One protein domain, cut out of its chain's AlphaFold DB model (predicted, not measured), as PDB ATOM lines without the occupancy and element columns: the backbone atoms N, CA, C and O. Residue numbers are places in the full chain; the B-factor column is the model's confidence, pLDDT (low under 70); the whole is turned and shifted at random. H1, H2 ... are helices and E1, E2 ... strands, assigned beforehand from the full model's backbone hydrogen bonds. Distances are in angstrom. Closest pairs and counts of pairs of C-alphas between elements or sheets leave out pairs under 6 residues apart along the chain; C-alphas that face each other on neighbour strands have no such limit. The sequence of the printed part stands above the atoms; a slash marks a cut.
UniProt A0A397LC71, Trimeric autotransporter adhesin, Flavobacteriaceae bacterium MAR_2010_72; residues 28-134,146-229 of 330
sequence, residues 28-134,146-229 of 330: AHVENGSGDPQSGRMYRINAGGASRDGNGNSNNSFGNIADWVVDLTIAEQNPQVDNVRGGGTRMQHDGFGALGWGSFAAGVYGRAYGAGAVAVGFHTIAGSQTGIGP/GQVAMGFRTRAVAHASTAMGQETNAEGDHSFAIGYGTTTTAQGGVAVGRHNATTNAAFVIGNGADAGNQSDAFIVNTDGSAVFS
ATOM      1  N   ALA A  28     -29.845 -21.590  26.680       73.88
ATOM      2  CA  ALA A  28     -30.579 -20.363  26.389       73.88
ATOM      3  C   ALA A  28     -30.682 -20.176  24.892       73.88
ATOM      4  O   ALA A  28     -29.769 -20.543  24.151       73.88
ATOM      5  N   HIS A  29     -31.725 -19.453  24.504       77.19
ATOM      6  CA  HIS A  29     -31.676 -18.619  23.317       77.19
ATOM      7  C   HIS A  29     -31.473 -17.169  23.761       77.19
ATOM      8  O   HIS A  29     -31.876 -16.803  24.868       77.19
ATOM      9  N   VAL A  30     -30.817 -16.347  22.944       73.44
ATOM     10  CA  VAL A  30     -30.830 -14.895  23.189       73.44
ATOM     11  C   VAL A  30     -32.228 -14.389  22.858       73.44
ATOM     12  O   VAL A  30     -32.737 -14.717  21.792       73.44
ATOM     13  N   GLU A  31     -32.839 -13.614  23.747       71.56
ATOM     14  CA  GLU A  31     -34.137 -12.972  23.526       71.56
ATOM     15  C   GLU A  31     -33.947 -11.453  23.358       71.56
ATOM     16  O   GLU A  31     -33.041 -10.863  23.956       71.56
ATOM     17  N   ASN A  32     -34.776 -10.815  22.530       72.69
ATOM     18  CA  ASN A  32     -34.821  -9.359  22.400       72.69
ATOM     19  C   ASN A  32     -35.507  -8.723  23.633       72.69
ATOM     20  O   ASN A  32     -36.019  -9.415  24.511       72.69
ATOM     21  N   GLY A  33     -35.577  -7.387  23.695       66.75
ATOM     22  CA  GLY A  33     -36.260  -6.667  24.787       66.75
ATOM     23  C   GLY A  33     -37.765  -6.960  24.935       66.75
ATOM     24  O   GLY A  33     -38.369  -6.506  25.903       66.75
ATOM     25  N   SER A  34     -38.352  -7.714  24.000       75.81
ATOM     26  CA  SER A  34     -39.745  -8.174  23.995       75.81
ATOM     27  C   SER A  34     -39.898  -9.656  24.373       75.81
ATOM     28  O   SER A  34     -41.028 -10.131  24.454       75.81
ATOM     29  N   GLY A  35     -38.803 -10.386  24.625       67.19
ATOM     30  CA  GLY A  35     -38.823 -11.818  24.956       67.19
ATOM     31  C   GLY A  35     -38.835 -12.764  23.747       67.19
ATOM     32  O   GLY A  35     -38.977 -13.971  23.924       67.19
ATOM     33  N   ASP A  36     -38.682 -12.254  22.519       74.31
ATOM     34  CA  ASP A  36     -38.626 -13.101  21.321       74.31
ATOM     35  C   ASP A  36     -37.193 -13.568  21.038       74.31
ATOM     36  O   ASP A  36     -36.265 -12.764  21.176       74.31
ATOM     37  N   PRO A  37     -36.982 -14.805  20.545       74.06
ATOM     38  CA  PRO A  37     -35.668 -15.269  20.116       74.06
ATOM     39  C   PRO A  37     -35.014 -14.308  19.112       74.06
ATOM     40  O   PRO A  37     -35.550 -14.020  18.043       74.06
ATOM     41  N   GLN A  38     -33.819 -13.835  19.445       78.69
ATOM     42  CA  GLN A  38     -33.031 -12.905  18.657       78.69
ATOM     43  C   GLN A  38     -31.904 -13.644  17.933       78.69
ATOM     44  O   GLN A  38     -31.077 -14.326  18.543       78.69
ATOM     45  N   SER A  39     -31.855 -13.463  16.612       83.00
ATOM     46  CA  SER A  39     -30.743 -13.885  15.753       83.00
ATOM     47  C   SER A  39     -30.351 -15.370  15.850       83.00
ATOM     48  O   SER A  39     -29.193 -15.707  15.624       83.00
ATOM     49  N   GLY A  40     -31.277 -16.269  16.211       83.56
ATOM     50  CA  GLY A  40     -31.061 -17.725  16.185       83.56
ATOM     51  C   GLY A  40     -29.923 -18.243  17.076       83.56
ATOM     52  O   GLY A  40     -29.381 -19.309  16.805       83.56
ATOM     53  N   ARG A  41     -29.522 -17.487  18.103       87.25
ATOM     54  CA  ARG A  41     -28.373 -17.821  18.956       87.25
ATOM     55  C   ARG A  41     -28.777 -18.810  20.045       87.25
ATOM     56  O   ARG A  41     -29.722 -18.523  20.775       87.25
ATOM     57  N   MET A  42     -28.037 -19.907  20.209       88.81
ATOM     58  CA  MET A  42     -28.232 -20.889  21.284       88.81
ATOM     59  C   MET A  42     -26.934 -21.116  22.070       88.81
ATOM     60  O   MET A  42     -25.894 -21.361  21.467       88.81
ATOM     61  N   TYR A  43     -26.974 -21.069  23.407       87.12
ATOM     62  CA  TYR A  43     -25.777 -21.267  24.241       87.12
ATOM     63  C   TYR A  43     -26.060 -21.901  25.606       87.12
ATOM     64  O   TYR A  43     -27.191 -21.878  26.078       87.12
ATOM     65  N   ARG A  44     -25.046 -22.459  26.275       82.56
ATOM     66  CA  ARG A  44     -25.185 -23.014  27.636       82.56
ATOM     67  C   ARG A  44     -25.415 -21.924  28.696       82.56
ATOM     68  O   ARG A  44     -24.622 -20.992  28.778       82.56
ATOM     69  N   ILE A  45     -26.412 -22.098  29.571       72.44
ATOM     70  CA  ILE A  45     -26.625 -21.242  30.757       72.44
ATOM     71  C   ILE A  45     -26.242 -22.012  32.020       72.44
ATOM     72  O   ILE A  45     -26.713 -23.127  32.236       72.44
ATOM     73  N   ASN A  46     -25.454 -21.399  32.901       67.25
ATOM     74  CA  ASN A  46     -25.529 -21.691  34.331       67.25
ATOM     75  C   ASN A  46     -25.061 -20.467  35.128       67.25
ATOM     76  O   ASN A  46     -23.992 -19.934  34.850       67.25
ATOM     77  N   ALA A  47     -25.825 -20.053  36.140       55.41
ATOM     78  CA  ALA A  47     -25.518 -18.921  37.025       55.41
ATOM     79  C   ALA A  47     -24.383 -19.214  38.040       55.41
ATOM     80  O   ALA A  47     -24.294 -18.579  39.088       55.41
ATOM     81  N   GLY A  48     -23.516 -20.186  37.740       57.38
ATOM     82  CA  GLY A  48     -22.350 -20.562  38.532       57.38
ATOM     83  C   GLY A  48     -21.516 -21.633  37.820       57.38
ATOM     84  O   GLY A  48     -22.053 -22.641  37.358       57.38
ATOM     85  N   GLY A  49     -20.201 -21.419  37.726       71.62
ATOM     86  CA  GLY A  49     -19.233 -22.371  37.167       71.62
ATOM     87  C   GLY A  49     -18.659 -21.973  35.803       71.62
ATOM     88  O   GLY A  49     -18.665 -20.811  35.420       71.62
ATOM     89  N   ALA A  50     -18.158 -22.964  35.067       83.06
ATOM     90  CA  ALA A  50     -17.394 -22.837  33.822       83.06
ATOM     91  C   ALA A  50     -18.205 -22.433  32.564       83.06
ATOM     92  O   ALA A  50     -17.850 -22.801  31.446       83.06
ATOM     93  N   SER A  51     -19.352 -21.773  32.727       80.25
ATOM     94  CA  SER A  51     -20.249 -21.373  31.626       80.25
ATOM     95  C   SER A  51     -20.198 -19.861  31.408       80.25
ATOM     96  O   SER A  51     -19.786 -19.124  32.302       80.25
ATOM     97  N   ARG A  52     -20.619 -19.387  30.229       82.56
ATOM     98  CA  ARG A  52     -20.759 -17.944  29.986       82.56
ATOM     99  C   ARG A  52     -21.859 -17.342  30.867       82.56
ATOM    100  O   ARG A  52     -22.865 -18.000  31.133       82.56
ATOM    101  N   ASP A  53     -21.657 -16.103  31.301       73.62
ATOM    102  CA  ASP A  53     -22.642 -15.309  32.031       73.62
ATOM    103  C   ASP A  53     -23.436 -14.388  31.084       73.62
ATOM    104  O   ASP A  53     -23.085 -14.179  29.919       73.62
ATOM    105  N   GLY A  54     -24.559 -13.860  31.577       73.69
ATOM    106  CA  GLY A  54     -25.370 -12.882  30.852       73.69
ATOM    107  C   GLY A  54     -26.029 -13.413  29.573       73.69
ATOM    108  O   GLY A  54     -26.406 -14.577  29.481       73.69
ATOM    109  N   ASN A  55     -26.210 -12.522  28.595       72.81
ATOM    110  CA  ASN A  55     -26.952 -12.758  27.351       72.81
ATOM    111  C   ASN A  55     -26.049 -13.055  26.136       72.81
ATOM    112  O   ASN A  55     -26.412 -12.741  25.002       72.81
ATOM    113  N   GLY A  56     -24.865 -13.635  26.361       77.56
ATOM    114  CA  GLY A  56     -23.914 -13.966  25.291       77.56
ATOM    115  C   GLY A  56     -22.880 -12.880  24.968       77.56
ATOM    116  O   GLY A  56     -22.087 -13.055  24.040       77.56
ATOM    117  N   ASN A  57     -22.849 -11.792  25.737       82.38
ATOM    118  CA  ASN A  57     -21.787 -10.790  25.655       82.38
ATOM    119  C   ASN A  57     -20.428 -11.364  26.093       82.38
ATOM    120  O   ASN A  57     -20.348 -12.341  26.839       82.38
ATOM    121  N   SER A  58     -19.352 -10.737  25.625       87.19
ATOM    122  CA  SER A  58     -17.986 -11.076  25.994       87.19
ATOM    123  C   SER A  58     -17.722 -10.787  27.465       87.19
ATOM    124  O   SER A  58     -18.184  -9.778  28.001       87.19
ATOM    125  N   ASN A  59     -16.889 -11.615  28.075       87.12
ATOM    126  CA  ASN A  59     -16.379 -11.430  29.425       87.12
ATOM    127  C   ASN A  59     -14.886 -11.804  29.457       87.12
ATOM    128  O   ASN A  59     -14.235 -11.881  28.417       87.12
ATOM    129  N   ASN A  60     -14.327 -12.046  30.643       87.38
ATOM    130  CA  ASN A  60     -12.911 -12.395  30.773       87.38
ATOM    131  C   ASN A  60     -12.532 -13.711  30.067       87.38
ATOM    132  O   ASN A  60     -11.373 -13.881  29.702       87.38
ATOM    133  N   SER A  61     -13.471 -14.640  29.896       89.19
ATOM    134  CA  SER A  61     -13.232 -15.961  29.306       89.19
ATOM    135  C   SER A  61     -13.760 -16.072  27.877       89.19
ATOM    136  O   SER A  61     -13.081 -16.576  26.984       89.19
ATOM    137  N   PHE A  62     -14.980 -15.604  27.645       90.50
ATOM    138  CA  PHE A  62     -15.725 -15.821  26.414       90.50
ATOM    139  C   PHE A  62     -15.769 -14.567  25.545       90.50
ATOM    140  O   PHE A  62     -15.845 -13.447  26.046       90.50
ATOM    141  N   GLY A  63     -15.792 -14.765  24.228       89.75
ATOM    142  CA  GLY A  63     -16.095 -13.700  23.275       89.75
ATOM    143  C   GLY A  63     -17.602 -13.465  23.116       89.75
ATOM    144  O   GLY A  63     -18.430 -14.242  23.610       89.75
ATOM    145  N   ASN A  64     -17.942 -12.401  22.379       87.62
ATOM    146  CA  ASN A  64     -19.311 -12.114  21.944       87.62
ATOM    147  C   ASN A  64     -19.786 -13.195  20.975       87.62
ATOM    148  O   ASN A  64     -19.169 -13.381  19.925       87.62
ATOM    149  N   ILE A  65     -20.890 -13.864  21.297       87.31
ATOM    150  CA  ILE A  65     -21.486 -14.815  20.358       87.31
ATOM    151  C   ILE A  65     -22.045 -14.086  19.132       87.31
ATOM    152  O   ILE A  65     -22.639 -13.011  19.253       87.31
ATOM    153  N   ALA A  66     -21.853 -14.674  17.955       88.06
ATOM    154  CA  ALA A  66     -22.402 -14.142  16.712       88.06
ATOM    155  C   ALA A  66     -23.855 -14.588  16.490       88.06
ATOM    156  O   ALA A  66     -24.460 -15.272  17.315       88.06
ATOM    157  N   ASP A  67     -24.422 -14.182  15.359       87.88
ATOM    158  CA  ASP A  67     -25.750 -14.602  14.924       87.88
ATOM    159  C   ASP A  67     -25.738 -16.035  14.367       87.88
ATOM    160  O   ASP A  67     -24.761 -16.475  13.759       87.88
ATOM    161  N   TRP A  68     -26.856 -16.745  14.548       90.12
ATOM    162  CA  TRP A  68     -27.116 -18.107  14.062       90.12
ATOM    163  C   TRP A  68     -26.153 -19.172  14.594       90.12
ATOM    164  O   TRP A  68     -25.859 -20.149  13.910       90.12
ATOM    165  N   VAL A  69     -25.651 -18.983  15.813       91.12
ATOM    166  CA  VAL A  69     -24.644 -19.868  16.407       91.12
ATOM    167  C   VAL A  69     -25.224 -20.891  17.372       91.12
ATOM    168  O   VAL A  69     -26.255 -20.666  18.014       91.12
ATOM    169  N   VAL A  70     -24.470 -21.972  17.555       93.12
ATOM    170  CA  VAL A  70     -24.638 -22.915  18.664       93.12
ATOM    171  C   VAL A  70     -23.356 -22.962  19.484       93.12
ATOM    172  O   VAL A  70     -22.301 -23.341  18.978       93.12
ATOM    173  N   ASP A  71     -23.458 -22.605  20.762       93.00
ATOM    174  CA  ASP A  71     -22.321 -22.538  21.672       93.00
ATOM    175  C   ASP A  71     -22.509 -23.378  22.941       93.00
ATOM    176  O   ASP A  71     -23.168 -22.999  23.911       93.00
ATOM    177  N   LEU A  72     -21.856 -24.531  22.952       92.62
ATOM    178  CA  LEU A  72     -21.810 -25.468  24.068       92.62
ATOM    179  C   LEU A  72     -20.424 -25.477  24.734       92.62
ATOM    180  O   LEU A  72     -20.014 -26.490  25.305       92.62
ATOM    181  N   THR A  73     -19.686 -24.369  24.633       92.50
ATOM    182  CA  THR A  73     -18.327 -24.233  25.163       92.50
ATOM    183  C   THR A  73     -18.317 -24.007  26.671       92.50
ATOM    184  O   THR A  73     -19.166 -23.316  27.235       92.50
ATOM    185  N   ILE A  74     -17.307 -24.574  27.323       91.38
ATOM    186  CA  ILE A  74     -17.057 -24.500  28.758       91.38
ATOM    187  C   ILE A  74     -15.644 -23.941  28.980       91.38
ATOM    188  O   ILE A  74     -14.692 -24.388  28.338       91.38
ATOM    189  N   ALA A  75     -15.491 -22.978  29.887       89.94
ATOM    190  CA  ALA A  75     -14.200 -22.408  30.263       89.94
ATOM    191  C   ALA A  75     -14.235 -21.822  31.684       89.94
ATOM    192  O   ALA A  75     -15.102 -21.014  32.011       89.94
ATOM    193  N   GLU A  76     -13.265 -22.198  32.523       88.25
ATOM    194  CA  GLU A  76     -13.088 -21.646  33.882       88.25
ATOM    195  C   GLU A  76     -12.035 -20.538  33.949       88.25
ATOM    196  O   GLU A  76     -11.957 -19.791  34.922       88.25
ATOM    197  N   GLN A  77     -11.195 -20.450  32.924       87.75
ATOM    198  CA  GLN A  77     -10.053 -19.551  32.865       87.75
ATOM    199  C   GLN A  77     -10.216 -18.588  31.698       87.75
ATOM    200  O   GLN A  77     -10.901 -18.895  30.723       87.75
ATOM    201  N   ASN A  78      -9.556 -17.434  31.791       87.75
ATOM    202  CA  ASN A  78      -9.418 -16.559  30.637       87.75
ATOM    203  C   ASN A  78      -8.427 -17.161  29.620       87.75
ATOM    204  O   ASN A  78      -7.515 -17.891  30.031       87.75
ATOM    205  N   PRO A  79      -8.554 -16.824  28.323       87.12
ATOM    206  CA  PRO A  79      -7.688 -17.355  27.276       87.12
ATOM    207  C   PRO A  79      -6.196 -17.177  27.551       87.12
ATOM    208  O   PRO A  79      -5.409 -18.065  27.251       87.12
ATOM    209  N   GLN A  80      -5.788 -16.054  28.147       83.25
ATOM    210  CA  GLN A  80      -4.373 -15.772  28.394       83.25
ATOM    211  C   GLN A  80      -3.783 -16.713  29.458       83.25
ATOM    212  O   GLN A  80      -2.676 -17.217  29.288       83.25
ATOM    213  N   VAL A  81      -4.520 -16.986  30.539       81.38
ATOM    214  CA  VAL A  81      -4.085 -17.883  31.625       81.38
ATOM    215  C   VAL A  81      -4.098 -19.343  31.182       81.38
ATOM    216  O   VAL A  81      -3.149 -20.078  31.463       81.38
ATOM    217  N   ASP A  82      -5.146 -19.753  30.473       80.50
ATOM    218  CA  ASP A  82      -5.274 -21.115  29.957       80.50
ATOM    219  C   ASP A  82      -4.150 -21.444  28.957       80.50
ATOM    220  O   ASP A  82      -3.507 -22.492  29.051       80.50
ATOM    221  N   ASN A  83      -3.798 -20.485  28.095       75.50
ATOM    222  CA  ASN A  83      -2.702 -20.619  27.141       75.50
ATOM    223  C   ASN A  83      -1.355 -20.944  27.815       75.50
ATOM    224  O   ASN A  83      -0.619 -21.832  27.373       75.50
ATOM    225  N   VAL A  84      -1.057 -20.264  28.930       70.94
ATOM    226  CA  VAL A  84       0.166 -20.474  29.725       70.94
ATOM    227  C   VAL A  84       0.205 -21.870  30.352       70.94
ATOM    228  O   VAL A  84       1.273 -22.471  30.443       70.94
ATOM    229  N   ARG A  85      -0.941 -22.399  30.792       66.94
ATOM    230  CA  ARG A  85      -1.018 -23.684  31.511       66.94
ATOM    231  C   ARG A  85      -1.168 -24.891  30.592       66.94
ATOM    232  O   ARG A  85      -0.797 -25.994  30.986       66.94
ATOM    233  N   GLY A  86      -1.739 -24.700  29.406       59.62
ATOM    234  CA  GLY A  86      -2.347 -25.796  28.664       59.62
ATOM    235  C   GLY A  86      -2.181 -25.765  27.153       59.62
ATOM    236  O   GLY A  86      -2.617 -26.733  26.543       59.62
ATOM    237  N   GLY A  87      -1.546 -24.759  26.537       59.41
ATOM    238  CA  GLY A  87      -1.513 -24.654  25.067       59.41
ATOM    239  C   GLY A  87      -0.220 -24.137  24.432       59.41
ATOM    240  O   GLY A  87      -0.026 -24.347  23.235       59.41
ATOM    241  N   GLY A  88       0.669 -23.490  25.199       67.12
ATOM    242  CA  GLY A  88       1.805 -22.741  24.635       67.12
ATOM    243  C   GLY A  88       1.324 -21.572  23.766       67.12
ATOM    244  O   GLY A  88       0.165 -21.517  23.402       67.12
ATOM    245  N   THR A  89       2.176 -20.625  23.364       64.06
ATOM    246  CA  THR A  89       1.733 -19.393  22.654       64.06
ATOM    247  C   THR A  89       0.841 -19.623  21.420       64.06
ATOM    248  O   THR A  89       0.075 -18.738  21.047       64.06
ATOM    249  N   ARG A  90       0.866 -20.824  20.831       72.12
ATOM    250  CA  ARG A  90       0.039 -21.235  19.688       72.12
ATOM    251  C   ARG A  90      -1.469 -21.195  19.949       72.12
ATOM    252  O   ARG A  90      -2.199 -21.008  18.983       72.12
ATOM    253  N   MET A  91      -1.955 -21.338  21.185       81.25
ATOM    254  CA  MET A  91      -3.400 -21.312  21.486       81.25
ATOM    255  C   MET A  91      -3.908 -19.932  21.936       81.25
ATOM    256  O   MET A  91      -5.020 -19.817  22.442       81.25
ATOM    257  N   GLN A  92      -3.125 -18.865  21.739       82.38
ATOM    258  CA  GLN A  92      -3.524 -17.515  22.134       82.38
ATOM    259  C   GLN A  92      -4.710 -17.003  21.304       82.38
ATOM    260  O   GLN A  92      -4.719 -17.112  20.076       82.38
ATOM    261  N   HIS A  93      -5.706 -16.429  21.981       84.19
ATOM    262  CA  HIS A  93      -6.902 -15.863  21.363       84.19
ATOM    263  C   HIS A  93      -7.653 -14.905  22.311       84.19
ATOM    264  O   HIS A  93      -7.369 -14.864  23.508       84.19
ATOM    265  N   ASP A  94      -8.654 -14.184  21.791       84.00
ATOM    266  CA  ASP A  94      -9.349 -13.103  22.521       84.00
ATOM    267  C   ASP A  94     -10.611 -13.552  23.280       84.00
ATOM    268  O   ASP A  94     -11.158 -12.798  24.078       84.00
ATOM    269  N   GLY A  95     -11.090 -14.780  23.057       89.50
ATOM    270  CA  GLY A  95     -12.223 -15.333  23.805       89.50
ATOM    271  C   GLY A  95     -12.666 -16.704  23.307       89.50
ATOM    272  O   GLY A  95     -12.496 -17.022  22.131       89.50
ATOM    273  N   PHE A  96     -13.231 -17.512  24.205       92.44
ATOM    274  CA  PHE A  96     -13.849 -18.802  23.881       92.44
ATOM    275  C   PHE A  96     -15.271 -18.642  23.322       92.44
ATOM    276  O   PHE A  96     -15.941 -17.636  23.580       92.44
ATOM    277  N   GLY A  97     -15.754 -19.666  22.616       92.81
ATOM    278  CA  GLY A  97     -17.141 -19.785  22.162       92.81
ATOM    279  C   GLY A  97     -17.339 -19.786  20.648       92.81
ATOM    280  O   GLY A  97     -16.381 -19.800  19.872       92.81
ATOM    281  N   ALA A  98     -18.610 -19.763  20.246       93.38
ATOM    282  CA  ALA A  98     -19.050 -19.640  18.857       93.38
ATOM    283  C   ALA A  98     -19.246 -18.155  18.506       93.38
ATOM    284  O   ALA A  98     -20.240 -17.524  18.864       93.38
ATOM    285  N   LEU A  99     -18.235 -17.578  17.869       90.62
ATOM    286  CA  LEU A  99     -18.030 -16.142  17.688       90.62
ATOM    287  C   LEU A  99     -18.153 -15.691  16.223       90.62
ATOM    288  O   LEU A  99     -18.161 -14.490  15.962       90.62
ATOM    289  N   GLY A 100     -18.206 -16.631  15.277       89.06
ATOM    290  CA  GLY A 100     -18.433 -16.366  13.855       89.06
ATOM    291  C   GLY A 100     -19.888 -16.595  13.454       89.06
ATOM    292  O   GLY A 100     -20.570 -17.431  14.047       89.06
ATOM    293  N   TRP A 101     -20.382 -15.876  12.445       89.38
ATOM    294  CA  TRP A 101     -21.745 -16.067  11.934       89.38
ATOM    295  C   TRP A 101     -21.984 -17.532  11.542       89.38
ATOM    296  O   TRP A 101     -21.169 -18.114  10.828       89.38
ATOM    297  N   GLY A 102     -23.065 -18.150  12.023       90.88
ATOM    298  CA  GLY A 102     -23.376 -19.552  11.712       90.88
ATOM    299  C   GLY A 102     -22.396 -20.584  12.292       90.88
ATOM    300  O   GLY A 102     -22.385 -21.729  11.847       90.88
ATOM    301  N   SER A 103     -21.524 -20.189  13.225       94.44
ATOM    302  CA  SER A 103     -20.508 -21.079  13.798       94.44
ATOM    303  C   SER A 103     -21.062 -22.036  14.863       94.44
ATOM    304  O   SER A 103     -22.091 -21.792  15.500       94.44
ATOM    305  N   PHE A 104     -20.335 -23.133  15.074       96.44
ATOM    306  CA  PHE A 104     -20.614 -24.145  16.085       96.44
ATOM    307  C   PHE A 104     -19.391 -24.336  16.983       96.44
ATOM    308  O   PHE A 104     -18.302 -24.641  16.496       96.44
ATOM    309  N   ALA A 105     -19.571 -24.216  18.297       96.06
ATOM    310  CA  ALA A 105     -18.526 -24.516  19.269       96.06
ATOM    311  C   ALA A 105     -19.048 -25.460  20.355       96.06
ATOM    312  O   ALA A 105     -20.127 -25.242  20.904       96.06
ATOM    313  N   ALA A 106     -18.293 -26.509  20.680       95.56
ATOM    314  CA  ALA A 106     -18.649 -27.444  21.742       95.56
ATOM    315  C   ALA A 106     -17.416 -28.044  22.426       95.56
ATOM    316  O   ALA A 106     -16.434 -28.403  21.778       95.56
ATOM    317  N   GLY A 107     -17.497 -28.223  23.744       94.00
ATOM    318  CA  GLY A 107     -16.416 -28.797  24.543       94.00
ATOM    319  C   GLY A 107     -15.762 -27.761  25.448       94.00
ATOM    320  O   GLY A 107     -16.453 -26.915  26.012       94.00
ATOM    321  N   VAL A 108     -14.450 -27.848  25.643       92.62
ATOM    322  CA  VAL A 108     -13.727 -27.058  26.648       92.62
ATOM    323  C   VAL A 108     -12.639 -26.226  25.984       92.62
ATOM    324  O   VAL A 108     -11.881 -26.733  25.160       92.62
ATOM    325  N   TYR A 109     -12.549 -24.948  26.346       92.75
ATOM    326  CA  TYR A 109     -11.534 -24.032  25.811       92.75
ATOM    327  C   TYR A 109     -11.515 -23.972  24.266       92.75
ATOM    328  O   TYR A 109     -10.462 -23.907  23.632       92.75
ATOM    329  N   GLY A 110     -12.697 -24.050  23.647       92.75
ATOM    330  CA  GLY A 110     -12.880 -23.997  22.196       92.75
ATOM    331  C   GLY A 110     -13.229 -22.595  21.691       92.75
ATOM    332  O   GLY A 110     -13.907 -21.830  22.376       92.75
ATOM    333  N   ARG A 111     -12.802 -22.259  20.473       93.62
ATOM    334  CA  ARG A 111     -13.148 -21.021  19.764       93.62
ATOM    335  C   ARG A 111     -13.491 -21.336  18.309       93.62
ATOM    336  O   ARG A 111     -12.637 -21.835  17.583       93.62
ATOM    337  N   ALA A 112     -14.697 -20.979  17.874       94.69
ATOM    338  CA  ALA A 112     -15.101 -20.975  16.468       94.69
ATOM    339  C   ALA A 112     -15.355 -19.528  16.023       94.69
ATOM    340  O   ALA A 112     -16.334 -18.917  16.432       94.69
ATOM    341  N   TYR A 113     -14.445 -18.950  15.244       90.31
ATOM    342  CA  TYR A 113     -14.423 -17.525  14.909       90.31
ATOM    343  C   TYR A 113     -14.781 -17.204  13.460       90.31
ATOM    344  O   TYR A 113     -15.393 -16.172  13.206       90.31
ATOM    345  N   GLY A 114     -14.392 -18.052  12.508       88.06
ATOM    346  CA  GLY A 114     -14.765 -17.848  11.107       88.06
ATOM    347  C   GLY A 114     -16.261 -18.061  10.875       88.06
ATOM    348  O   GLY A 114     -16.933 -18.743  11.657       88.06
ATOM    349  N   ALA A 115     -16.810 -17.486   9.802       88.88
ATOM    350  CA  ALA A 115     -18.211 -17.756   9.471       88.88
ATOM    351  C   ALA A 115     -18.372 -19.230   9.069       88.88
ATOM    352  O   ALA A 115     -17.571 -19.770   8.304       88.88
ATOM    353  N   GLY A 116     -19.379 -19.899   9.629       92.00
ATOM    354  CA  GLY A 116     -19.583 -21.342   9.489       92.00
ATOM    355  C   GLY A 116     -18.491 -22.202  10.136       92.00
ATOM    356  O   GLY A 116     -18.428 -23.396   9.854       92.00
ATOM    357  N   ALA A 117     -17.614 -21.628  10.969       95.62
ATOM    358  CA  ALA A 117     -16.541 -22.383  11.606       95.62
ATOM    359  C   ALA A 117     -17.076 -23.387  12.639       95.62
ATOM    360  O   ALA A 117     -18.067 -23.136  13.326       95.62
ATOM    361  N   VAL A 118     -16.369 -24.504  12.790       98.44
ATOM    362  CA  VAL A 118     -16.702 -25.595  13.709       98.44
ATOM    363  C   VAL A 118     -15.513 -25.866  14.623       98.44
ATOM    364  O   VAL A 118     -14.442 -26.232  14.149       98.44
ATOM    365  N   ALA A 119     -15.702 -25.729  15.935       97.81
ATOM    366  CA  ALA A 119     -14.691 -26.044  16.944       97.81
ATOM    367  C   ALA A 119     -15.239 -27.058  17.955       97.81
ATOM    368  O   ALA A 119     -16.188 -26.760  18.680       97.81
ATOM    369  N   VAL A 120     -14.662 -28.261  18.004       98.31
ATOM    370  CA  VAL A 120     -15.154 -29.344  18.872       98.31
ATOM    371  C   VAL A 120     -14.024 -30.060  19.598       98.31
ATOM    372  O   VAL A 120     -13.155 -30.657  18.969       98.31
ATOM    373  N   GLY A 121     -14.087 -30.109  20.927       96.50
ATOM    374  CA  GLY A 121     -13.153 -30.891  21.737       96.50
ATOM    375  C   GLY A 121     -12.539 -30.080  22.868       96.50
ATOM    376  O   GLY A 121     -13.260 -29.427  23.616       96.50
ATOM    377  N   PHE A 122     -11.224 -30.177  23.035       93.81
ATOM    378  CA  PHE A 122     -10.486 -29.547  24.128       93.81
ATOM    379  C   PHE A 122      -9.325 -28.737  23.552       93.81
ATOM    380  O   PHE A 122      -8.473 -29.302  22.869       93.81
ATOM    381  N   HIS A 123      -9.280 -27.426  23.801       93.12
ATOM    382  CA  HIS A 123      -8.309 -26.516  23.169       93.12
ATOM    383  C   HIS A 123      -8.393 -26.560  21.637       93.12
ATOM    384  O   HIS A 123      -7.487 -27.041  20.962       93.12
ATOM    385  N   THR A 124      -9.479 -26.058  21.056       94.94
ATOM    386  CA  THR A 124      -9.646 -26.027  19.591       94.94
ATOM    387  C   THR A 124      -9.871 -24.615  19.084       94.94
ATOM    388  O   THR A 124     -10.709 -23.905  19.635       94.94
ATOM    389  N   ILE A 125      -9.184 -24.218  18.013       94.19
ATOM    390  CA  ILE A 125      -9.365 -22.913  17.361       94.19
ATOM    391  C   ILE A 125      -9.729 -23.138  15.896       94.19
ATOM    392  O   ILE A 125      -8.925 -23.683  15.145       94.19
ATOM    393  N   ALA A 126     -10.911 -22.684  15.494       95.38
ATOM    394  CA  ALA A 126     -11.347 -22.618  14.106       95.38
ATOM    395  C   ALA A 126     -11.526 -21.145  13.693       95.38
ATOM    396  O   ALA A 126     -12.348 -20.436  14.272       95.38
ATOM    397  N   GLY A 127     -10.760 -20.676  12.710       90.56
ATOM    398  CA  GLY A 127     -10.695 -19.283  12.252       90.56
ATOM    399  C   GLY A 127      -9.539 -18.473  12.855       90.56
ATOM    400  O   GLY A 127      -8.792 -18.958  13.708       90.56
ATOM    401  N   SER A 128      -9.386 -17.227  12.394       80.81
ATOM    402  CA  SER A 128      -8.289 -16.328  12.799       80.81
ATOM    403  C   SER A 128      -8.165 -16.139  14.323       80.81
ATOM    404  O   SER A 128      -9.154 -16.050  15.058       80.81
ATOM    405  N   GLN A 129      -6.920 -16.028  14.799       67.81
ATOM    406  CA  GLN A 129      -6.584 -15.862  16.218       67.81
ATOM    407  C   GLN A 129      -6.739 -14.428  16.723       67.81
ATOM    408  O   GLN A 129      -7.050 -14.234  17.899       67.81
ATOM    409  N   THR A 130      -6.590 -13.441  15.840       62.81
ATOM    410  CA  THR A 130      -6.668 -12.011  16.157       62.81
ATOM    411  C   THR A 130      -7.604 -11.311  15.170       62.81
ATOM    412  O   THR A 130      -7.368 -11.363  13.967       62.81
ATOM    413  N   GLY A 131      -8.655 -10.674  15.697       53.81
ATOM    414  CA  GLY A 131      -9.466  -9.624  15.056       53.81
ATOM    415  C   GLY A 131      -9.955  -9.791  13.604       53.81
ATOM    416  O   GLY A 131      -9.258  -9.407  12.680       53.81
ATOM    417  N   ILE A 132     -11.224 -10.183  13.450       47.22
ATOM    418  CA  ILE A 132     -12.234  -9.842  12.425       47.22
ATOM    419  C   ILE A 132     -13.617  -9.975  13.115       47.22
ATOM    420  O   ILE A 132     -14.126 -11.079  13.276       47.22
ATOM    421  N   GLY A 133     -14.181  -8.877  13.642       44.78
ATOM    422  CA  GLY A 133     -15.378  -8.889  14.509       44.78
ATOM    423  C   GLY A 133     -16.598  -9.657  13.952       44.78
ATOM    424  O   GLY A 133     -16.656  -9.922  12.753       44.78
ATOM    425  N   PRO A 134     -17.610  -9.968  14.794       46.16
ATOM    426  CA  PRO A 134     -18.724 -10.886  14.480       46.16
ATOM    427  C   PRO A 134     -19.587 -10.500  13.259       46.16
ATOM    428  O   PRO A 134     -20.428 -11.290  12.838       46.16
ATOM    429  N   GLY A 146     -15.541 -21.318   6.988       91.56
ATOM    430  CA  GLY A 146     -15.620 -22.772   6.833       91.56
ATOM    431  C   GLY A 146     -14.506 -23.576   7.500       91.56
ATOM    432  O   GLY A 146     -14.208 -24.676   7.042       91.56
ATOM    433  N   GLN A 147     -13.865 -23.053   8.549       96.25
ATOM    434  CA  GLN A 147     -12.823 -23.801   9.249       96.25
ATOM    435  C   GLN A 147     -13.395 -24.900  10.136       96.25
ATOM    436  O   GLN A 147     -14.421 -24.715  10.787       96.25
ATOM    437  N   VAL A 148     -12.679 -26.014  10.244       98.50
ATOM    438  CA  VAL A 148     -13.050 -27.130  11.118       98.50
ATOM    439  C   VAL A 148     -11.866 -27.503  11.997       98.50
ATOM    440  O   VAL A 148     -10.844 -27.952  11.495       98.50
ATOM    441  N   ALA A 149     -12.003 -27.354  13.312       98.19
ATOM    442  CA  ALA A 149     -11.013 -27.775  14.297       98.19
ATOM    443  C   ALA A 149     -11.633 -28.795  15.258       98.19
ATOM    444  O   ALA A 149     -12.563 -28.466  15.996       98.19
ATOM    445  N   MET A 150     -11.115 -30.026  15.273       98.44
ATOM    446  CA  MET A 150     -11.616 -31.077  16.166       98.44
ATOM    447  C   MET A 150     -10.511 -31.818  16.927       98.44
ATOM    448  O   MET A 150      -9.456 -32.129  16.379       98.44
ATOM    449  N   GLY A 151     -10.772 -32.172  18.188       97.62
ATOM    450  CA  GLY A 151      -9.881 -32.997  19.012       97.62
ATOM    451  C   GLY A 151      -9.190 -32.223  20.137       97.62
ATOM    452  O   GLY A 151      -9.846 -31.457  20.839       97.62
ATOM    453  N   PHE A 152      -7.894 -32.465  20.352       95.81
ATOM    454  CA  PHE A 152      -7.104 -31.868  21.435       95.81
ATOM    455  C   PHE A 152      -6.032 -30.926  20.882       95.81
ATOM    456  O   PHE A 152      -5.191 -31.363  20.098       95.81
ATOM    457  N   ARG A 153      -6.005 -29.659  21.315       94.19
ATOM    458  CA  ARG A 153      -4.987 -28.663  20.902       94.19
ATOM    459  C   ARG A 153      -4.874 -28.483  19.387       94.19
ATOM    460  O   ARG A 153      -3.780 -28.448  18.834       94.19
ATOM    461  N   THR A 154      -6.006 -28.396  18.708       95.75
ATOM    462  CA  THR A 154      -6.056 -28.389  17.244       95.75
ATOM    463  C   THR A 154      -6.455 -27.014  16.703       95.75
ATOM    464  O   THR A 154      -7.312 -26.335  17.272       95.75
ATOM    465  N   ARG A 155      -5.821 -26.589  15.604       95.31
ATOM    466  CA  ARG A 155      -5.958 -25.252  15.012       95.31
ATOM    467  C   ARG A 155      -6.230 -25.340  13.512       95.31
ATOM    468  O   ARG A 155      -5.388 -25.828  12.770       95.31
ATOM    469  N   ALA A 156      -7.361 -24.814  13.064       96.44
ATOM    470  CA  ALA A 156      -7.664 -24.574  11.658       96.44
ATOM    471  C   ALA A 156      -7.868 -23.070  11.475       96.44
ATOM    472  O   ALA A 156      -8.928 -22.551  11.812       96.44
ATOM    473  N   VAL A 157      -6.831 -22.345  11.054       92.44
ATOM    474  CA  VAL A 157      -6.796 -20.868  11.143       92.44
ATOM    475  C   VAL A 157      -6.871 -20.162   9.791       92.44
ATOM    476  O   VAL A 157      -7.110 -18.958   9.760       92.44
ATOM    477  N   ALA A 158      -6.705 -20.899   8.695       91.81
ATOM    478  CA  ALA A 158      -6.759 -20.384   7.326       91.81
ATOM    479  C   ALA A 158      -8.139 -20.581   6.679       91.81
ATOM    480  O   ALA A 158      -8.984 -21.296   7.233       91.81
ATOM    481  N   HIS A 159      -8.390 -19.969   5.521       91.25
ATOM    482  CA  HIS A 159      -9.671 -20.081   4.819       91.25
ATOM    483  C   HIS A 159     -10.009 -21.544   4.504       91.25
ATOM    484  O   HIS A 159      -9.159 -22.267   3.990       91.25
ATOM    485  N   ALA A 160     -11.234 -21.994   4.796       94.12
ATOM    486  CA  ALA A 160     -11.738 -23.339   4.497       94.12
ATOM    487  C   ALA A 160     -10.797 -24.485   4.926       94.12
ATOM    488  O   ALA A 160     -10.724 -25.532   4.280       94.12
ATOM    489  N   SER A 161     -10.030 -24.272   5.998       96.75
ATOM    490  CA  SER A 161      -9.044 -25.230   6.494       96.75
ATOM    491  C   SER A 161      -9.665 -26.234   7.465       96.75
ATOM    492  O   SER A 161     -10.615 -25.935   8.187       96.75
ATOM    493  N   THR A 162      -9.123 -27.449   7.510       98.56
ATOM    494  CA  THR A 162      -9.562 -28.498   8.436       98.56
ATOM    495  C   THR A 162      -8.379 -29.037   9.216       98.56
ATOM    496  O   THR A 162      -7.387 -29.452   8.628       98.56
ATOM    497  N   ALA A 163      -8.496 -29.076  10.538       98.38
ATOM    498  CA  ALA A 163      -7.525 -29.669  11.436       98.38
ATOM    499  C   ALA A 163      -8.233 -30.636  12.395       98.38
ATOM    500  O   ALA A 163      -9.258 -30.292  12.995       98.38
ATOM    501  N   MET A 164      -7.721 -31.859  12.537       98.50
ATOM    502  CA  MET A 164      -8.322 -32.891  13.385       98.50
ATOM    503  C   MET A 164      -7.287 -33.766  14.100       98.50
ATOM    504  O   MET A 164      -6.295 -34.189  13.519       98.50
ATOM    505  N   GLY A 165      -7.568 -34.147  15.346       98.25
ATOM    506  CA  GLY A 165      -6.718 -35.049  16.129       98.25
ATOM    507  C   GLY A 165      -6.034 -34.324  17.281       98.25
ATOM    508  O   GLY A 165      -6.689 -33.565  17.998       98.25
ATOM    509  N   GLN A 166      -4.744 -34.577  17.493       96.75
ATOM    510  CA  GLN A 166      -3.980 -34.020  18.608       96.75
ATOM    511  C   GLN A 166      -2.893 -33.066  18.102       96.75
ATOM    512  O   GLN A 166      -2.074 -33.466  17.285       96.75
ATOM    513  N   GLU A 167      -2.826 -31.834  18.608       95.00
ATOM    514  CA  GLU A 167      -1.748 -30.880  18.281       95.00
ATOM    515  C   GLU A 167      -1.592 -30.625  16.770       95.00
ATOM    516  O   GLU A 167      -0.485 -30.433  16.264       95.00
ATOM    517  N   THR A 168      -2.708 -30.652  16.035       96.31
ATOM    518  CA  THR A 168      -2.717 -30.490  14.574       96.31
ATOM    519  C   THR A 168      -2.981 -29.053  14.151       96.31
ATOM    520  O   THR A 168      -3.651 -28.295  14.857       96.31
ATOM    521  N   ASN A 169      -2.434 -28.665  13.001       95.31
ATOM    522  CA  ASN A 169      -2.415 -27.279  12.566       95.31
ATOM    523  C   ASN A 169      -2.592 -27.132  11.048       95.31
ATOM    524  O   ASN A 169      -1.727 -27.533  10.269       95.31
ATOM    525  N   ALA A 170      -3.694 -26.523  10.633       96.31
ATOM    526  CA  ALA A 170      -3.992 -26.204   9.245       96.31
ATOM    527  C   ALA A 170      -3.906 -24.680   9.043       96.31
ATOM    528  O   ALA A 170      -4.780 -23.925   9.480       96.31
ATOM    529  N   GLU A 171      -2.804 -24.238   8.434       93.50
ATOM    530  CA  GLU A 171      -2.435 -22.827   8.229       93.50
ATOM    531  C   GLU A 171      -2.434 -22.409   6.753       93.50
ATOM    532  O   GLU A 171      -2.316 -21.223   6.464       93.50
ATOM    533  N   GLY A 172      -2.575 -23.355   5.821       92.31
ATOM    534  CA  GLY A 172      -2.790 -23.048   4.407       92.31
ATOM    535  C   GLY A 172      -4.276 -22.931   4.062       92.31
ATOM    536  O   GLY A 172      -5.111 -23.648   4.622       92.31
ATOM    537  N   ASP A 173      -4.630 -22.077   3.106       92.69
ATOM    538  CA  ASP A 173      -6.013 -22.002   2.622       92.69
ATOM    539  C   ASP A 173      -6.428 -23.323   1.969       92.69
ATOM    540  O   ASP A 173      -5.674 -23.899   1.187       92.69
ATOM    541  N   HIS A 174      -7.639 -23.798   2.257       95.19
ATOM    542  CA  HIS A 174      -8.178 -25.092   1.816       95.19
ATOM    543  C   HIS A 174      -7.348 -26.303   2.279       95.19
ATOM    544  O   HIS A 174      -7.436 -27.381   1.691       95.19
ATOM    545  N   SER A 175      -6.496 -26.130   3.291       96.81
ATOM    546  CA  SER A 175      -5.607 -27.191   3.762       96.81
ATOM    547  C   SER A 175      -6.300 -28.177   4.705       96.81
ATOM    548  O   SER A 175      -7.312 -27.869   5.340       96.81
ATOM    549  N   PHE A 176      -5.736 -29.380   4.810       98.25
ATOM    550  CA  PHE A 176      -6.268 -30.467   5.625       98.25
ATOM    551  C   PHE A 176      -5.158 -31.116   6.461       98.25
ATOM    552  O   PHE A 176      -4.286 -31.797   5.924       98.25
ATOM    553  N   ALA A 177      -5.188 -30.926   7.780       98.31
ATOM    554  CA  ALA A 177      -4.279 -31.547   8.739       98.31
ATOM    555  C   ALA A 177      -5.023 -32.579   9.595       98.31
ATOM    556  O   ALA A 177      -6.017 -32.255  10.240       98.31
ATOM    557  N   ILE A 178      -4.534 -33.815   9.669       98.31
ATOM    558  CA  ILE A 178      -5.070 -34.806  10.611       98.31
ATOM    559  C   ILE A 178      -3.964 -35.646  11.249       98.31
ATOM    560  O   ILE A 178      -2.933 -35.903  10.633       98.31
ATOM    561  N   GLY A 179      -4.179 -36.096  12.483       98.12
ATOM    562  CA  GLY A 179      -3.300 -37.044  13.168       98.12
ATOM    563  C   GLY A 179      -2.746 -36.482  14.468       98.12
ATOM    564  O   GLY A 179      -3.508 -35.957  15.279       98.12
ATOM    565  N   TYR A 180      -1.441 -36.635  14.696       97.81
ATOM    566  CA  TYR A 180      -0.788 -36.161  15.918       97.81
ATOM    567  C   TYR A 180       0.424 -35.274  15.611       97.81
ATOM    568  O   TYR A 180       1.413 -35.722  15.037       97.81
ATOM    569  N   GLY A 181       0.354 -34.003  16.004       96.25
ATOM    570  CA  GLY A 181       1.449 -33.055  15.842       96.25
ATOM    571  C   GLY A 181       1.718 -32.698  14.382       96.25
ATOM    572  O   GLY A 181       2.867 -32.436  14.034       96.25
ATOM    573  N   THR A 182       0.697 -32.758  13.520       97.38
ATOM    574  CA  THR A 182       0.835 -32.467  12.089       97.38
ATOM    575  C   THR A 182       0.599 -30.990  11.784       97.38
ATOM    576  O   THR A 182      -0.206 -30.329  12.436       97.38
ATOM    577  N   THR A 183       1.317 -30.431  10.811       96.69
ATOM    578  CA  THR A 183       1.156 -29.042  10.359       96.69
ATOM    579  C   THR A 183       1.228 -28.950   8.838       96.69
ATOM    580  O   THR A 183       2.164 -29.464   8.236       96.69
ATOM    581  N   THR A 184       0.283 -28.251   8.212       96.19
ATOM    582  CA  THR A 184       0.350 -27.878   6.789       96.19
ATOM    583  C   THR A 184       0.175 -26.371   6.636       96.19
ATOM    584  O   THR A 184      -0.727 -25.777   7.225       96.19
ATOM    585  N   THR A 185       1.062 -25.754   5.860       94.75
ATOM    586  CA  THR A 185       1.042 -24.328   5.500       94.75
ATOM    587  C   THR A 185       0.796 -24.129   4.003       94.75
ATOM    588  O   THR A 185       0.628 -23.000   3.556       94.75
ATOM    589  N   ALA A 186       0.800 -25.205   3.209       94.19
ATOM    590  CA  ALA A 186       0.535 -25.145   1.777       94.19
ATOM    591  C   ALA A 186      -0.953 -24.901   1.493       94.19
ATOM    592  O   ALA A 186      -1.828 -25.532   2.092       94.19
ATOM    593  N   GLN A 187      -1.237 -24.035   0.519       93.44
ATOM    594  CA  GLN A 187      -2.580 -23.892  -0.040       93.44
ATOM    595  C   GLN A 187      -3.020 -25.220  -0.674       93.44
ATOM    596  O   GLN A 187      -2.303 -25.784  -1.501       93.44
ATOM    597  N   GLY A 188      -4.179 -25.737  -0.265       95.44
ATOM    598  CA  GLY A 188      -4.673 -27.061  -0.654       95.44
ATOM    599  C   GLY A 188      -3.817 -28.226  -0.140       95.44
ATOM    600  O   GLY A 188      -4.008 -29.358  -0.576       95.44
ATOM    601  N   GLY A 189      -2.858 -27.960   0.753       97.50
ATOM    602  CA  GLY A 189      -1.929 -28.962   1.259       97.50
ATOM    603  C   GLY A 189      -2.591 -29.915   2.243       97.50
ATOM    604  O   GLY A 189      -3.363 -29.501   3.111       97.50
ATOM    605  N   VAL A 190      -2.233 -31.190   2.156       98.44
ATOM    606  CA  VAL A 190      -2.762 -32.248   3.020       98.44
ATOM    607  C   VAL A 190      -1.633 -32.851   3.853       98.44
ATOM    608  O   VAL A 190      -0.674 -33.383   3.301       98.44
ATOM    609  N   ALA A 191      -1.753 -32.813   5.178       98.31
ATOM    610  CA  ALA A 191      -0.799 -33.421   6.103       98.31
ATOM    611  C   ALA A 191      -1.486 -34.455   6.995       98.31
ATOM    612  O   ALA A 191      -2.438 -34.145   7.714       98.31
ATOM    613  N   VAL A 192      -0.984 -35.688   6.972       98.38
ATOM    614  CA  VAL A 192      -1.511 -36.796   7.778       98.38
ATOM    615  C   VAL A 192      -0.406 -37.502   8.561       98.38
ATOM    616  O   VAL A 192       0.779 -37.310   8.299       98.38
ATOM    617  N   GLY A 193      -0.782 -38.353   9.513       98.00
ATOM    618  CA  GLY A 193       0.164 -39.176  10.267       98.00
ATOM    619  C   GLY A 193       0.639 -38.486  11.540       98.00
ATOM    620  O   GLY A 193      -0.183 -38.068  12.361       98.00
ATOM    621  N   ARG A 194       1.955 -38.428  11.751       97.75
ATOM    622  CA  ARG A 194       2.528 -37.966  13.015       97.75
ATOM    623  C   ARG A 194       3.793 -37.132  12.830       97.75
ATOM    624  O   ARG A 194       4.707 -37.586  12.158       97.75
ATOM    625  N   HIS A 195       3.844 -35.952  13.454       97.50
ATOM    626  CA  HIS A 195       5.007 -35.047  13.489       97.50
ATOM    627  C   HIS A 195       5.745 -34.916  12.141       97.50
ATOM    628  O   HIS A 195       6.910 -35.298  12.025       97.50
ATOM    629  N   ASN A 196       5.055 -34.398  11.118       97.25
ATOM    630  CA  ASN A 196       5.654 -34.147   9.803       97.25
ATOM    631  C   ASN A 196       6.717 -33.036   9.869       97.25
ATOM    632  O   ASN A 196       6.622 -32.128  10.698       97.25
ATOM    633  N   ALA A 197       7.721 -33.122   8.998       94.12
ATOM    634  CA  ALA A 197       8.830 -32.174   8.906       94.12
ATOM    635  C   ALA A 197       8.552 -31.058   7.889       94.12
ATOM    636  O   ALA A 197       8.848 -29.891   8.143       94.12
ATOM    637  N   THR A 198       7.957 -31.396   6.745       83.75
ATOM    638  CA  THR A 198       7.679 -30.437   5.670       83.75
ATOM    639  C   THR A 198       6.250 -29.923   5.761       83.75
ATOM    640  O   THR A 198       5.305 -30.711   5.763       83.75
ATOM    641  N   THR A 199       6.066 -28.600   5.777       85.44
ATOM    642  CA  THR A 199       4.733 -27.970   5.839       85.44
ATOM    643  C   THR A 199       4.256 -27.404   4.498       85.44
ATOM    644  O   THR A 199       3.077 -27.083   4.365       85.44
ATOM    645  N   ASN A 200       5.137 -27.303   3.494       89.56
ATOM    646  CA  ASN A 200       4.840 -26.718   2.182       89.56
ATOM    647  C   ASN A 200       4.830 -27.758   1.041       89.56
ATOM    648  O   ASN A 200       5.502 -27.587   0.025       89.56
ATOM    649  N   ALA A 201       4.100 -28.858   1.230       94.81
ATOM    650  CA  ALA A 201       3.911 -29.917   0.236       94.81
ATOM    651  C   ALA A 201       2.423 -30.058  -0.127       94.81
ATOM    652  O   ALA A 201       1.553 -29.689   0.662       94.81
ATOM    653  N   ALA A 202       2.123 -30.609  -1.306       97.31
ATOM    654  CA  ALA A 202       0.741 -30.874  -1.712       97.31
ATOM    655  C   ALA A 202       0.123 -31.999  -0.864       97.31
ATOM    656  O   ALA A 202      -1.026 -31.905  -0.435       97.31
ATOM    657  N   PHE A 203       0.903 -33.043  -0.579       98.31
ATOM    658  CA  PHE A 203       0.513 -34.125   0.319       98.31
ATOM    659  C   PHE A 203       1.727 -34.635   1.098       98.31
ATOM    660  O   PHE A 203       2.790 -34.848   0.516       98.31
ATOM    661  N   VAL A 204       1.571 -34.856   2.403       98.12
ATOM    662  CA  VAL A 204       2.623 -35.402   3.266       98.12
ATOM    663  C   VAL A 204       2.064 -36.403   4.273       98.12
ATOM    664  O   VAL A 204       1.026 -36.175   4.899       98.12
ATOM    665  N   ILE A 205       2.783 -37.512   4.453       98.25
ATOM    666  CA  ILE A 205       2.567 -38.468   5.542       98.25
ATOM    667  C   ILE A 205       3.738 -38.350   6.515       98.25
ATOM    668  O   ILE A 205       4.833 -38.828   6.224       98.25
ATOM    669  N   GLY A 206       3.500 -37.745   7.676       97.88
ATOM    670  CA  GLY A 206       4.477 -37.656   8.757       97.88
ATOM    671  C   GLY A 206       4.641 -38.983   9.500       97.88
ATOM    672  O   GLY A 206       3.659 -39.687   9.762       97.88
ATOM    673  N   ASN A 207       5.870 -39.305   9.886       97.69
ATOM    674  CA  ASN A 207       6.221 -40.441  10.744       97.69
ATOM    675  C   ASN A 207       7.235 -40.067  11.844       97.69
ATOM    676  O   ASN A 207       7.924 -40.942  12.372       97.69
ATOM    677  N   GLY A 208       7.322 -38.783  12.196       97.88
ATOM    678  CA  GLY A 208       8.221 -38.280  13.228       97.88
ATOM    679  C   GLY A 208       7.941 -38.850  14.621       97.88
ATOM    680  O   GLY A 208       6.827 -39.277  14.950       97.88
ATOM    681  N   ALA A 209       8.978 -38.859  15.460       97.06
ATOM    682  CA  ALA A 209       8.930 -39.435  16.799       97.06
ATOM    683  C   ALA A 209       8.277 -38.506  17.839       97.06
ATOM    684  O   ALA A 209       7.613 -38.988  18.756       97.06
ATOM    685  N   ASP A 210       8.443 -37.196  17.683       95.75
ATOM    686  CA  ASP A 210       7.901 -36.127  18.527       95.75
ATOM    687  C   ASP A 210       8.146 -34.767  17.835       95.75
ATOM    688  O   ASP A 210       8.661 -34.717  16.717       95.75
ATOM    689  N   ALA A 211       7.789 -33.659  18.490       90.75
ATOM    690  CA  ALA A 211       7.983 -32.310  17.953       90.75
ATOM    691  C   ALA A 211       9.461 -31.916  17.735       90.75
ATOM    692  O   ALA A 211       9.726 -31.011  16.948       90.75
ATOM    693  N   GLY A 212      10.413 -32.564  18.416       94.81
ATOM    694  CA  GLY A 212      11.852 -32.368  18.210       94.81
ATOM    695  C   GLY A 212      12.458 -33.321  17.174       94.81
ATOM    696  O   GLY A 212      13.556 -33.071  16.687       94.81
ATOM    697  N   ASN A 213      11.741 -34.387  16.817       96.69
ATOM    698  CA  ASN A 213      12.187 -35.458  15.928       96.69
ATOM    699  C   ASN A 213      11.187 -35.660  14.780       96.69
ATOM    700  O   ASN A 213      10.615 -36.741  14.611       96.69
ATOM    701  N   GLN A 214      10.932 -34.596  14.024       97.06
ATOM    702  CA  GLN A 214       9.991 -34.611  12.907       97.06
ATOM    703  C   GLN A 214      10.539 -35.402  11.712       97.06
ATOM    704  O   GLN A 214      11.741 -35.397  11.444       97.06
ATOM    705  N   SER A 215       9.657 -36.092  10.989       97.25
ATOM    706  CA  SER A 215      10.026 -36.864   9.801       97.25
ATOM    707  C   SER A 215       8.823 -37.089   8.891       97.25
ATOM    708  O   SER A 215       7.685 -37.138   9.364       97.25
ATOM    709  N   ASP A 216       9.096 -37.250   7.598       97.69
ATOM    710  CA  ASP A 216       8.109 -37.525   6.560       97.69
ATOM    711  C   ASP A 216       8.414 -38.883   5.920       97.69
ATOM    712  O   ASP A 216       9.525 -39.121   5.447       97.69
ATOM    713  N   ALA A 217       7.431 -39.780   5.871       97.56
ATOM    714  CA  ALA A 217       7.552 -41.074   5.202       97.56
ATOM    715  C   ALA A 217       7.346 -40.956   3.685       97.56
ATOM    716  O   ALA A 217       7.972 -41.680   2.906       97.56
ATOM    717  N   PHE A 218       6.451 -40.054   3.279       98.00
ATOM    718  CA  PHE A 218       6.062 -39.846   1.893       98.00
ATOM    719  C   PHE A 218       5.672 -38.386   1.664       98.00
ATOM    720  O   PHE A 218       4.873 -37.833   2.422       98.00
ATOM    721  N   ILE A 219       6.230 -37.788   0.612       97.94
ATOM    722  CA  ILE A 219       6.019 -36.390   0.233       97.94
ATOM    723  C   ILE A 219       5.608 -36.342  -1.236       97.94
ATOM    724  O   ILE A 219       6.277 -36.933  -2.082       97.94
ATOM    725  N   VAL A 220       4.550 -35.595  -1.541       97.81
ATOM    726  CA  VAL A 220       4.184 -35.170  -2.895       97.81
ATOM    727  C   VAL A 220       4.309 -33.654  -2.960       97.81
ATOM    728  O   VAL A 220       3.593 -32.922  -2.271       97.81
ATOM    729  N   ASN A 221       5.232 -33.183  -3.789       94.38
ATOM    730  CA  ASN A 221       5.497 -31.767  -3.985       94.38
ATOM    731  C   ASN A 221       4.477 -31.146  -4.944       94.38
ATOM    732  O   ASN A 221       3.860 -31.818  -5.770       94.38
ATOM    733  N   THR A 222       4.330 -29.827  -4.868       91.31
ATOM    734  CA  THR A 222       3.418 -29.063  -5.734       91.31
ATOM    735  C   THR A 222       3.841 -29.058  -7.207       91.31
ATOM    736  O   THR A 222       3.020 -28.782  -8.078       91.31
ATOM    737  N   ASP A 223       5.096 -29.407  -7.506       88.50
ATOM    738  CA  ASP A 223       5.614 -29.566  -8.869       88.50
ATOM    739  C   ASP A 223       5.310 -30.946  -9.492       88.50
ATOM    740  O   ASP A 223       5.653 -31.191 -10.650       88.50
ATOM    741  N   GLY A 224       4.652 -31.835  -8.738       89.44
ATOM    742  CA  GLY A 224       4.298 -33.190  -9.155       89.44
ATOM    743  C   GLY A 224       5.381 -34.243  -8.899       89.44
ATOM    744  O   GLY A 224       5.155 -35.417  -9.190       89.44
ATOM    745  N   SER A 225       6.540 -33.865  -8.354       92.12
ATOM    746  CA  SER A 225       7.533 -34.829  -7.876       92.12
ATOM    747  C   SER A 225       7.101 -35.464  -6.551       92.12
ATOM    748  O   SER A 225       6.305 -34.901  -5.798       92.12
ATOM    749  N   ALA A 226       7.633 -36.650  -6.253       96.25
ATOM    750  CA  ALA A 226       7.362 -37.341  -5.002       96.25
ATOM    751  C   ALA A 226       8.621 -38.002  -4.439       96.25
ATOM    752  O   ALA A 226       9.497 -38.437  -5.190       96.25
ATOM    753  N   VAL A 227       8.692 -38.088  -3.112       96.38
ATOM    754  CA  VAL A 227       9.816 -38.664  -2.370       96.38
ATOM    755  C   VAL A 227       9.290 -39.710  -1.393       96.38
ATOM    756  O   VAL A 227       8.376 -39.437  -0.616       96.38
ATOM    757  N   PHE A 228       9.895 -40.897  -1.424       96.69
ATOM    758  CA  PHE A 228       9.737 -41.935  -0.408       96.69
ATOM    759  C   PHE A 228      11.008 -41.972   0.434       96.69
ATOM    760  O   PHE A 228      12.099 -42.120  -0.113       96.69
ATOM    761  N   SER A 229      10.874 -41.843   1.751       95.75
ATOM    762  CA  SER A 229      12.037 -41.828   2.654       95.75
ATOM    763  C   SER A 229      12.611 -43.223   2.925       95.75
ATOM    764  O   SER A 229      13.709 -43.343   3.462       95.75
TER     765      SER A 229
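This is residues 28 to 134 and 146 to 229 of the 330 residues of the protein "Trimeric autotransporter adhesin" of Flavobacteriaceae bacterium MAR_2010_72 (UniProt A0A397LC71). The chain is wound in flat, stacked turns, a solenoid whose parallel strands E3 to E10 stand side by side in one long, twisted sheet. In E4, E5 and E6 the strand folds back on itself, and short pairings, such as residues 155 to 156 with 169 to 170, make part of a second row; the hairpin E1 and E2 closes one end, the meander E10, E11 and E12 the other, and the one helix, H1, only grazes the sheet. The printed part has 191 residues, under half of them in named elements, in the order E1 E2 E3 H1 E4 to E12; the class is mostly strand. The sheet is mixed, in the order E1 to E12. The whole is compact by its radius of gyration of the C-alphas, 17.7 A, yet a rod in outline, 64 by 31 by 21 A.

The sheet's inner strands E5, residues 118 to 126, and E6, residues 148 to 156, are parallel at 2 degrees, with N 149 and O 118 2.8 A apart. E4, residues 104 to 112, is parallel to E5, with N 108 and O 121 2.8 A apart. E3, residues 70 to 74, H1, residues 79 to 86, and E4 form a strand-helix-strand unit, two parallel neighbour strands with a helix between, and its crossover is left-handed. H1 is on the sheet but only grazes it; its closest C-alpha pair with E4 is Pro 79 and Tyr 109, 7.8 A. Every O i to N i+4 pair in H1 is within hydrogen-bond range. E2, residues 37 to 44, is parallel to E3, with N 71 and O 42 2.8 A apart, and forms a hairpin with edge strand E1, residues 28 to 31, with N 28 and O 43 2.7 A apart. Beyond E6 follow E7, residues 162 to 166, E8, 176 to 180, E9, 190 to 194, and E10, 203 to 207, each parallel to the one before; N 177 and O 162 are 2.8 A apart, for instance. E10, E11, residues 216 to 220, and edge strand E12, residues 226 to 228, form a meander, each strand the antiparallel neighbour of the one before; N 205 and O 218 are 2.9 A apart, N 227 and O 219 2.9 A.

E1 begins at C-alpha 28, (-30.579, -20.363, 26.389). E2, 15.0 A long, bends by 98 degrees at residue 40. E4, E5 and E6 bend by 159, 159 and 161 degrees at residues 108, 121 and 151; C-alpha 121 is at (-13.153, -30.891, 21.737). E10 is 13.5 A long, and E12 ends at C-alpha 228, (9.737, -41.935, -0.408).

The two farthest C-alphas, of Ser 34 and Ser 229, are 65.3 A apart. Residues 135 to 145 are not printed, and C-alphas 134 and 146 are 14.5 A apart across the cut. The links E2 to E3 and H1 to E4 are long. Mean pLDDT of the printed part is 88.3; residues 33, 35, 46 to 48, 85 to 89 and 129 to 134 are under 70.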